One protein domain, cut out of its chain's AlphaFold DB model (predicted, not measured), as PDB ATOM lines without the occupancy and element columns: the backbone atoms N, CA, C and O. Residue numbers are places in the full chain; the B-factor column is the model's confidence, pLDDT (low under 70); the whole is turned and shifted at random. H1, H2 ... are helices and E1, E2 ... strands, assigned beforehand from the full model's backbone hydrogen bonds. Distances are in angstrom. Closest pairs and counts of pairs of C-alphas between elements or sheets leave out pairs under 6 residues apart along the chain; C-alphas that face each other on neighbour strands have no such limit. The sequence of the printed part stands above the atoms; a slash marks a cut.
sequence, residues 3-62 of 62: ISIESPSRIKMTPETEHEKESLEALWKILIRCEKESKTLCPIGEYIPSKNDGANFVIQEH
ATOM      1  N   ILE A   3     145.383 113.492 209.940       95.19
ATOM      2  CA  ILE A   3     146.019 113.520 208.616       95.19
ATOM      3  C   ILE A   3     147.316 112.710 208.685       95.19
ATOM      4  O   ILE A   3     148.082 112.814 209.641       95.19
ATOM      5  N   SER A   4     147.558 111.849 207.702       96.69
ATOM      6  CA  SER A   4     148.780 111.047 207.592       96.69
ATOM      7  C   SER A   4     149.311 111.089 206.164       96.69
ATOM      8  O   SER A   4     148.542 110.944 205.217       96.69
ATOM      9  N   ILE A   5     150.621 111.281 206.014       96.81
ATOM     10  CA  ILE A   5     151.320 111.196 204.728       96.81
ATOM     11  C   ILE A   5     151.871 109.777 204.622       96.81
ATOM     12  O   ILE A   5     152.829 109.427 205.307       96.81
ATOM     13  N   GLU A   6     151.211 108.931 203.835       94.12
ATOM     14  CA  GLU A   6     151.587 107.520 203.690       94.12
ATOM     15  C   GLU A   6     152.687 107.332 202.634       94.12
ATOM     16  O   GLU A   6     153.459 106.380 202.708       94.12
ATOM     17  N   SER A   7     152.777 108.243 201.662       95.75
ATOM     18  CA  SER A   7     153.857 108.316 200.671       95.75
ATOM     19  C   SER A   7     153.966 109.744 200.106       95.75
ATOM     20  O   SER A   7     153.079 110.559 200.374       95.75
ATOM     21  N   PRO A   8     154.984 110.070 199.280       95.12
ATOM     22  CA  PRO A   8     155.096 111.387 198.641       95.12
ATOM     23  C   PRO A   8     153.871 111.815 197.816       95.12
ATOM     24  O   PRO A   8     153.700 113.000 197.557       95.12
ATOM     25  N   SER A   9     153.025 110.866 197.403       93.81
ATOM     26  CA  SER A   9     151.823 111.104 196.595       93.81
ATOM     27  C   SER A   9     150.524 110.621 197.247       93.81
ATOM     28  O   SER A   9     149.467 110.688 196.622       93.81
ATOM     29  N   ARG A  10     150.570 110.118 198.489       93.31
ATOM     30  CA  ARG A  10     149.402 109.543 199.166       93.31
ATOM     31  C   ARG A  10     149.210 110.159 200.539       93.31
ATOM     32  O   ARG A  10     150.025 109.970 201.442       93.31
ATOM     33  N   ILE A  11     148.080 110.835 200.697       95.06
ATOM     34  CA  ILE A  11     147.598 111.344 201.978       95.06
ATOM     35  C   ILE A  11     146.380 110.537 202.422       95.06
ATOM     36  O   ILE A  11     145.581 110.090 201.599       95.06
ATOM     37  N   LYS A  12     146.217 110.380 203.732       96.25
ATOM     38  CA  LYS A  12     145.043 109.765 204.344       96.25
ATOM     39  C   LYS A  12     144.477 110.684 205.410       96.25
ATOM     40  O   LYS A  12     145.174 111.048 206.354       96.25
ATOM     41  N   MET A  13     143.198 111.007 205.268       96.62
ATOM     42  CA  MET A  13     142.413 111.747 206.253       96.62
ATOM     43  C   MET A  13     141.475 110.758 206.941       96.62
ATOM     44  O   MET A  13     140.741 110.032 206.275       96.62
ATOM     45  N   THR A  14     141.544 110.675 208.265       97.44
ATOM     46  CA  THR A  14     140.692 109.796 209.075       97.44
ATOM     47  C   THR A  14     139.878 110.670 210.031       97.44
ATOM     48  O   THR A  14     140.483 111.327 210.882       97.44
ATOM     49  N   PRO A  15     138.542 110.742 209.886       97.38
ATOM     50  CA  PRO A  15     137.705 111.525 210.783       97.38
ATOM     51  C   PRO A  15     137.623 110.831 212.147       97.38
ATOM     52  O   PRO A  15     137.640 109.603 212.231       97.38
ATOM     53  N   GLU A  16     137.540 111.619 213.210       97.62
ATOM     54  CA  GLU A  16     137.515 111.154 214.602       97.62
ATOM     55  C   GLU A  16     136.176 111.469 215.287       97.62
ATOM     56  O   GLU A  16     135.875 110.908 216.338       97.62
ATOM     57  N   THR A  17     135.341 112.316 214.674       98.00
ATOM     58  CA  THR A  17     134.007 112.694 215.167       98.00
ATOM     59  C   THR A  17     132.953 112.600 214.058       98.00
ATOM     60  O   THR A  17     133.295 112.571 212.875       98.00
ATOM     61  N   GLU A  18     131.661 112.571 214.411       97.75
ATOM     62  CA  GLU A  18     130.572 112.560 213.413       97.75
ATOM     63  C   GLU A  18     130.586 113.811 212.525       97.75
ATOM     64  O   GLU A  18     130.504 113.703 211.305       97.75
ATOM     65  N   HIS A  19     130.813 114.988 213.114       96.88
ATOM     66  CA  HIS A  19     130.925 116.238 212.361       96.88
ATOM     67  C   HIS A  19     132.073 116.206 211.333       96.88
ATOM     68  O   HIS A  19     131.958 116.705 210.211       96.88
ATOM     69  N   GLU A  20     133.193 115.575 211.688       97.56
ATOM     70  CA  GLU A  20     134.319 115.402 210.770       97.56
ATOM     71  C   GLU A  20     134.034 114.388 209.662       97.56
ATOM     72  O   GLU A  20     134.567 114.541 208.563       97.56
ATOM     73  N   LYS A  21     133.202 113.367 209.914       97.94
ATOM     74  CA  LYS A  21     132.755 112.432 208.870       97.94
ATOM     75  C   LYS A  21     131.915 113.156 207.824       97.94
ATOM     76  O   LYS A  21     132.196 113.011 206.637       97.94
ATOM     77  N   GLU A  22     130.952 113.966 208.260       98.00
ATOM     78  CA  GLU A  22     130.121 114.793 207.372       98.00
ATOM     79  C   GLU A  22     130.986 115.760 206.550       98.00
ATOM     80  O   GLU A  22     130.849 115.857 205.328       98.00
ATOM     81  N   SER A  23     131.946 116.419 207.205       96.81
ATOM     82  CA  SER A  23     132.888 117.331 206.549       96.81
ATOM     83  C   SER A  23     133.777 116.616 205.521       96.81
ATOM     84  O   SER A  23     133.991 117.130 204.421       96.81
ATOM     85  N   LEU A  24     134.274 115.413 205.839       96.88
ATOM     86  CA  LEU A  24     135.085 114.616 204.917       96.88
ATOM     87  C   LEU A  24     134.264 114.100 203.728       96.88
ATOM     88  O   LEU A  24     134.768 114.079 202.606       96.88
ATOM     89  N   GLU A  25     133.000 113.727 203.938       97.62
ATOM     90  CA  GLU A  25     132.091 113.341 202.855       97.62
ATOM     91  C   GLU A  25     131.828 114.517 201.898       97.62
ATOM     92  O   GLU A  25     131.866 114.353 200.674       97.62
ATOM     93  N   ALA A  26     131.601 115.717 202.438       96.44
ATOM     94  CA  ALA A  26     131.438 116.929 201.640       96.44
ATOM     95  C   ALA A  26     132.702 117.249 200.822       96.44
ATOM     96  O   ALA A  26     132.608 117.492 199.615       96.44
ATOM     97  N   LEU A  27     133.887 117.172 201.441       95.25
ATOM     98  CA  LEU A  27     135.171 117.330 200.751       95.25
ATOM     99  C   LEU A  27     135.342 116.294 199.630       95.25
ATOM    100  O   LEU A  27     135.746 116.640 198.523       95.25
ATOM    101  N   TRP A  28     134.990 115.034 199.881       95.94
ATOM    102  CA  TRP A  28     135.080 113.970 198.882       95.94
ATOM    103  C   TRP A  28     134.211 114.253 197.649       95.94
ATOM    104  O   TRP A  28     134.666 114.109 196.513       95.94
ATOM    105  N   LYS A  29     132.977 114.733 197.855       96.00
ATOM    106  CA  LYS A  29     132.080 115.154 196.763       96.00
ATOM    107  C   LYS A  29     132.676 116.305 195.948       96.00
ATOM    108  O   LYS A  29     132.556 116.298 194.722       96.00
ATOM    109  N   ILE A  30     133.341 117.262 196.602       94.75
ATOM    110  CA  ILE A  30     134.055 118.357 195.928       94.75
ATOM    111  C   ILE A  30     135.190 117.812 195.055       94.75
ATOM    112  O   ILE A  30     135.300 118.210 193.897       94.75
ATOM    113  N   LEU A  31     136.001 116.883 195.566       94.00
ATOM    114  CA  LEU A  31     137.116 116.297 194.814       94.00
ATOM    115  C   LEU A  31     136.638 115.508 193.587       94.00
ATOM    116  O   LEU A  31     137.167 115.720 192.499       94.00
ATOM    117  N   ILE A  32     135.585 114.691 193.722       94.88
ATOM    118  CA  ILE A  32     134.956 113.998 192.580       94.88
ATOM    119  C   ILE A  32     134.478 115.008 191.532       94.88
ATOM    120  O   ILE A  32     134.609 114.786 190.329       94.88
ATOM    121  N   ARG A  33     133.875 116.118 191.972       92.31
ATOM    122  CA  ARG A  33     133.430 117.170 191.058       92.31
ATOM    123  C   ARG A  33     134.614 117.808 190.330       92.31
ATOM    124  O   ARG A  33     134.518 118.023 189.127       92.31
ATOM    125  N   CYS A  34     135.713 118.073 191.033       93.00
ATOM    126  CA  CYS A  34     136.928 118.616 190.432       93.00
ATOM    127  C   CYS A  34     137.487 117.674 189.360       93.00
ATOM    128  O   CYS A  34     137.753 118.116 188.247       93.00
ATOM    129  N   GLU A  35     137.554 116.374 189.653       92.56
ATOM    130  CA  GLU A  35     137.970 115.346 188.693       92.56
ATOM    131  C   GLU A  35     137.078 115.336 187.439       92.56
ATOM    132  O   GLU A  35     137.581 115.353 186.317       92.56
ATOM    133  N   LYS A  36     135.749 115.381 187.611       92.69
ATOM    134  CA  LYS A  36     134.787 115.388 186.492       92.69
ATOM    135  C   LYS A  36     134.854 116.647 185.634       92.69
ATOM    136  O   LYS A  36     134.681 116.568 184.422       92.69
ATOM    137  N   GLU A  37     135.047 117.803 186.261       93.50
ATOM    138  CA  GLU A  37     135.054 119.108 185.591       93.50
ATOM    139  C   GLU A  37     136.468 119.539 185.156       93.50
ATOM    140  O   GLU A  37     136.631 120.666 184.702       93.50
ATOM    141  N   SER A  38     137.485 118.673 185.282       91.12
ATOM    142  CA  SER A  38     138.902 119.011 185.028       91.12
ATOM    143  C   SER A  38     139.382 120.254 185.796       91.12
ATOM    144  O   SER A  38     140.216 121.020 185.319       91.12
ATOM    145  N   LYS A  39     138.847 120.451 187.005       92.50
ATOM    146  CA  LYS A  39     139.222 121.527 187.929       92.50
ATOM    147  C   LYS A  39     140.242 121.024 188.935       92.50
ATOM    148  O   LYS A  39     140.318 119.830 189.222       92.50
ATOM    149  N   THR A  40     140.987 121.944 189.527       91.25
ATOM    150  CA  THR A  40     142.009 121.619 190.526       91.25
ATOM    151  C   THR A  40     141.725 122.305 191.853       91.25
ATOM    152  O   THR A  40     141.249 123.438 191.907       91.25
ATOM    153  N   LEU A  41     141.984 121.589 192.950       93.19
ATOM    154  CA  LEU A  41     141.943 122.149 194.296       93.19
ATOM    155  C   LEU A  41     143.326 122.727 194.614       93.19
ATOM    156  O   LEU A  41     144.274 121.983 194.859       93.19
ATOM    157  N   CYS A  42     143.435 124.050 194.603       92.81
ATOM    158  CA  CYS A  42     144.697 124.763 194.758       92.81
ATOM    159  C   CYS A  42     144.786 125.412 196.144       92.81
ATOM    160  O   CYS A  42     143.810 126.025 196.583       92.81
ATOM    161  N   PRO A  43     145.930 125.319 196.847       94.31
ATOM    162  CA  PRO A  43     146.131 126.065 198.084       94.31
ATOM    163  C   PRO A  43     146.094 127.571 197.804       94.31
ATOM    164  O   PRO A  43     146.557 128.022 196.754       94.31
ATOM    165  N   ILE A  44     145.563 128.351 198.746       93.62
ATOM    166  CA  ILE A  44     145.564 129.816 198.663       93.62
ATOM    167  C   ILE A  44     146.348 130.429 199.815       93.62
ATOM    168  O   ILE A  44     146.210 130.017 200.967       93.62
ATOM    169  N   GLY A  45     147.135 131.457 199.498       90.81
ATOM    170  CA  GLY A  45     147.964 132.153 200.477       90.81
ATOM    171  C   GLY A  45     149.075 131.269 201.046       90.81
ATOM    172  O   GLY A  45     149.647 130.436 200.342       90.81
ATOM    173  N   GLU A  46     149.384 131.471 202.326       92.06
ATOM    174  CA  GLU A  46     150.329 130.659 203.090       92.06
ATOM    175  C   GLU A  46     149.618 129.960 204.253       92.06
ATOM    176  O   GLU A  46     148.688 130.509 204.848       92.06
ATOM    177  N   TYR A  47     150.075 128.754 204.593       93.69
ATOM    178  CA  TYR A  47     149.709 128.101 205.843       93.69
ATOM    179  C   TYR A  47     150.936 128.025 206.745       93.69
ATOM    180  O   TYR A  47     151.872 127.266 206.492       93.69
ATOM    181  N   ILE A  48     150.909 128.811 207.817       94.50
ATOM    182  CA  ILE A  48     151.882 128.778 208.899       94.50
ATOM    183  C   ILE A  48     151.128 128.367 210.172       94.50
ATOM    184  O   ILE A  48     150.319 129.155 210.663       94.50
ATOM    185  N   PRO A  49     151.411 127.189 210.766       93.19
ATOM    186  CA  PRO A  49     150.688 126.697 211.944       93.19
ATOM    187  C   PRO A  49     150.672 127.661 213.139       93.19
ATOM    188  O   PRO A  49     149.757 127.630 213.948       93.19
ATOM    189  N   SER A  50     151.684 128.525 213.265       95.62
ATOM    190  CA  SER A  50     151.763 129.524 214.338       95.62
ATOM    191  C   SER A  50     150.987 130.815 214.056       95.62
ATOM    192  O   SER A  50     150.969 131.698 214.908       95.62
ATOM    193  N   LYS A  51     150.436 130.983 212.850       93.69
ATOM    194  CA  LYS A  51     149.757 132.213 212.409       93.69
ATOM    195  C   LYS A  51     148.349 131.976 211.867       93.69
ATOM    196  O   LYS A  51     147.575 132.924 211.808       93.69
ATOM    197  N   ASN A  52     148.035 130.763 211.421       93.94
ATOM    198  CA  ASN A  52     146.790 130.449 210.734       93.94
ATOM    199  C   ASN A  52     146.064 129.303 211.437       93.94
ATOM    200  O   ASN A  52     146.666 128.267 211.710       93.94
ATOM    201  N   ASP A  53     144.753 129.456 211.619       91.56
ATOM    202  CA  ASP A  53     143.893 128.423 212.213       91.56
ATOM    203  C   ASP A  53     143.597 127.257 211.253       91.56
ATOM    204  O   ASP A  53     143.044 126.232 211.647       91.56
ATOM    205  N   GLY A  54     143.965 127.394 209.976       89.94
ATOM    206  CA  GLY A  54     143.769 126.353 208.978       89.94
ATOM    207  C   GLY A  54     144.421 126.665 207.635       89.94
ATOM    208  O   GLY A  54     144.725 127.817 207.315       89.94
ATOM    209  N   ALA A  55     144.634 125.613 206.846       93.81
ATOM    210  CA  ALA A  55     145.048 125.718 205.453       93.81
ATOM    211  C   ALA A  55     143.820 125.959 204.566       93.81
ATOM    212  O   ALA A  55     142.801 125.285 204.714       93.81
ATOM    213  N   ASN A  56     143.924 126.906 203.634       93.56
ATOM    214  CA  ASN A  56     142.822 127.292 202.760       93.56
ATOM    215  C   ASN A  56     143.085 126.830 201.328       93.56
ATOM    216  O   ASN A  56     144.215 126.887 200.843       93.56
ATOM    217  N   PHE A  57     142.021 126.413 200.646       94.44
ATOM    218  CA  PHE A  57     142.068 125.955 199.263       94.44
ATOM    219  C   PHE A  57     140.926 126.578 198.464       94.44
ATOM    220  O   PHE A  57     139.852 126.841 199.001       94.44
ATOM    221  N   VAL A  58     141.149 126.780 197.170       94.31
ATOM    222  CA  VAL A  58     140.150 127.240 196.204       94.31
ATOM    223  C   VAL A  58     140.091 126.265 195.036       94.31
ATOM    224  O   VAL A  58     141.096 125.654 194.675       94.31
ATOM    225  N   ILE A  59     138.912 126.112 194.441       94.25
ATOM    226  CA  ILE A  59     138.745 125.345 193.207       94.25
ATOM    227  C   ILE A  59     139.046 126.282 192.037       94.25
ATOM    228  O   ILE A  59     138.380 127.307 191.896       94.25
ATOM    229  N   GLN A  60     140.037 125.943 191.216       90.00
ATOM    230  CA  GLN A  60     140.397 126.696 190.017       90.00
ATOM    231  C   GLN A  60     139.925 125.962 188.761       90.00
ATOM    232  O   GLN A  60     140.023 124.737 188.669       90.00
ATOM    233  N   GLU A  61     139.389 126.726 187.812       84.06
ATOM    234  CA  GLU A  61     139.103 126.249 186.458       84.06
ATOM    235  C   GLU A  61     140.365 126.412 185.601       84.06
ATOM    236  O   GLU A  61     141.103 127.387 185.774       84.06
ATOM    237  N   HIS A  62     140.624 125.443 184.722       65.06
ATOM    238  CA  HIS A  62     141.700 125.495 183.731       65.06
ATOM    239  C   HIS A  62     141.167 125.903 182.361       65.06
ATOM    240  O   HIS A  62     140.044 125.470 182.017       65.06
TER     241      HIS A  62
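AT A GLANCE: This is residues 3 to 62 of the 62 residues of an uncharacterized protein of Kuenenia stuttgartiensis (UniProt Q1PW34). One long helix, H1, joins two separate strand hairpins, E1 with E2 before it and E3 with E4 after it, in an open arrangement with few contacts. Residues 48 to 53 stick out from the E3 to E4 link. The 60 printed residues hold one named helix and four named strands, in the order E1, E2, H1, E3, E4; both two-stranded sheets are antiparallel, the class mixed. The whole is loose, radius of gyration of the C-alphas 13.1 A, spanning 32 by 28 by 25 A.

HOW THE PARTS SIT: E1, residues 3 to 7, and E2, residues 10 to 14, form an antiparallel hairpin; N 4 and O 12 are 2.9 A apart. In H1, residues 18 to 36, every O i to N i+4 pair is within hydrogen-bond range. Its closest C-alphas to E2 are Leu 24 and Met 13, 8.0 A. E3, residues 40 to 44, and E4, residues 56 to 60, form an antiparallel hairpin; N 42 and O 58 are 2.8 A apart. The closest C-alphas of H1 and E3 are Cys 34 and Thr 40, 5.9 A. E1 and E2 are apart from E3 and E4.

IN THESE COORDINATES: E1, 12.3 A long, begins at C-alpha 3 (146.019, 113.520, 208.616). H1 measures 27.4 A. E4, 13.0 A, ends at C-alpha 60 (140.397, 126.696, 190.017).

THE WHOLE: The printed part has no cut. The E3 to E4 link is long. Residue 62 is under pLDDT 70.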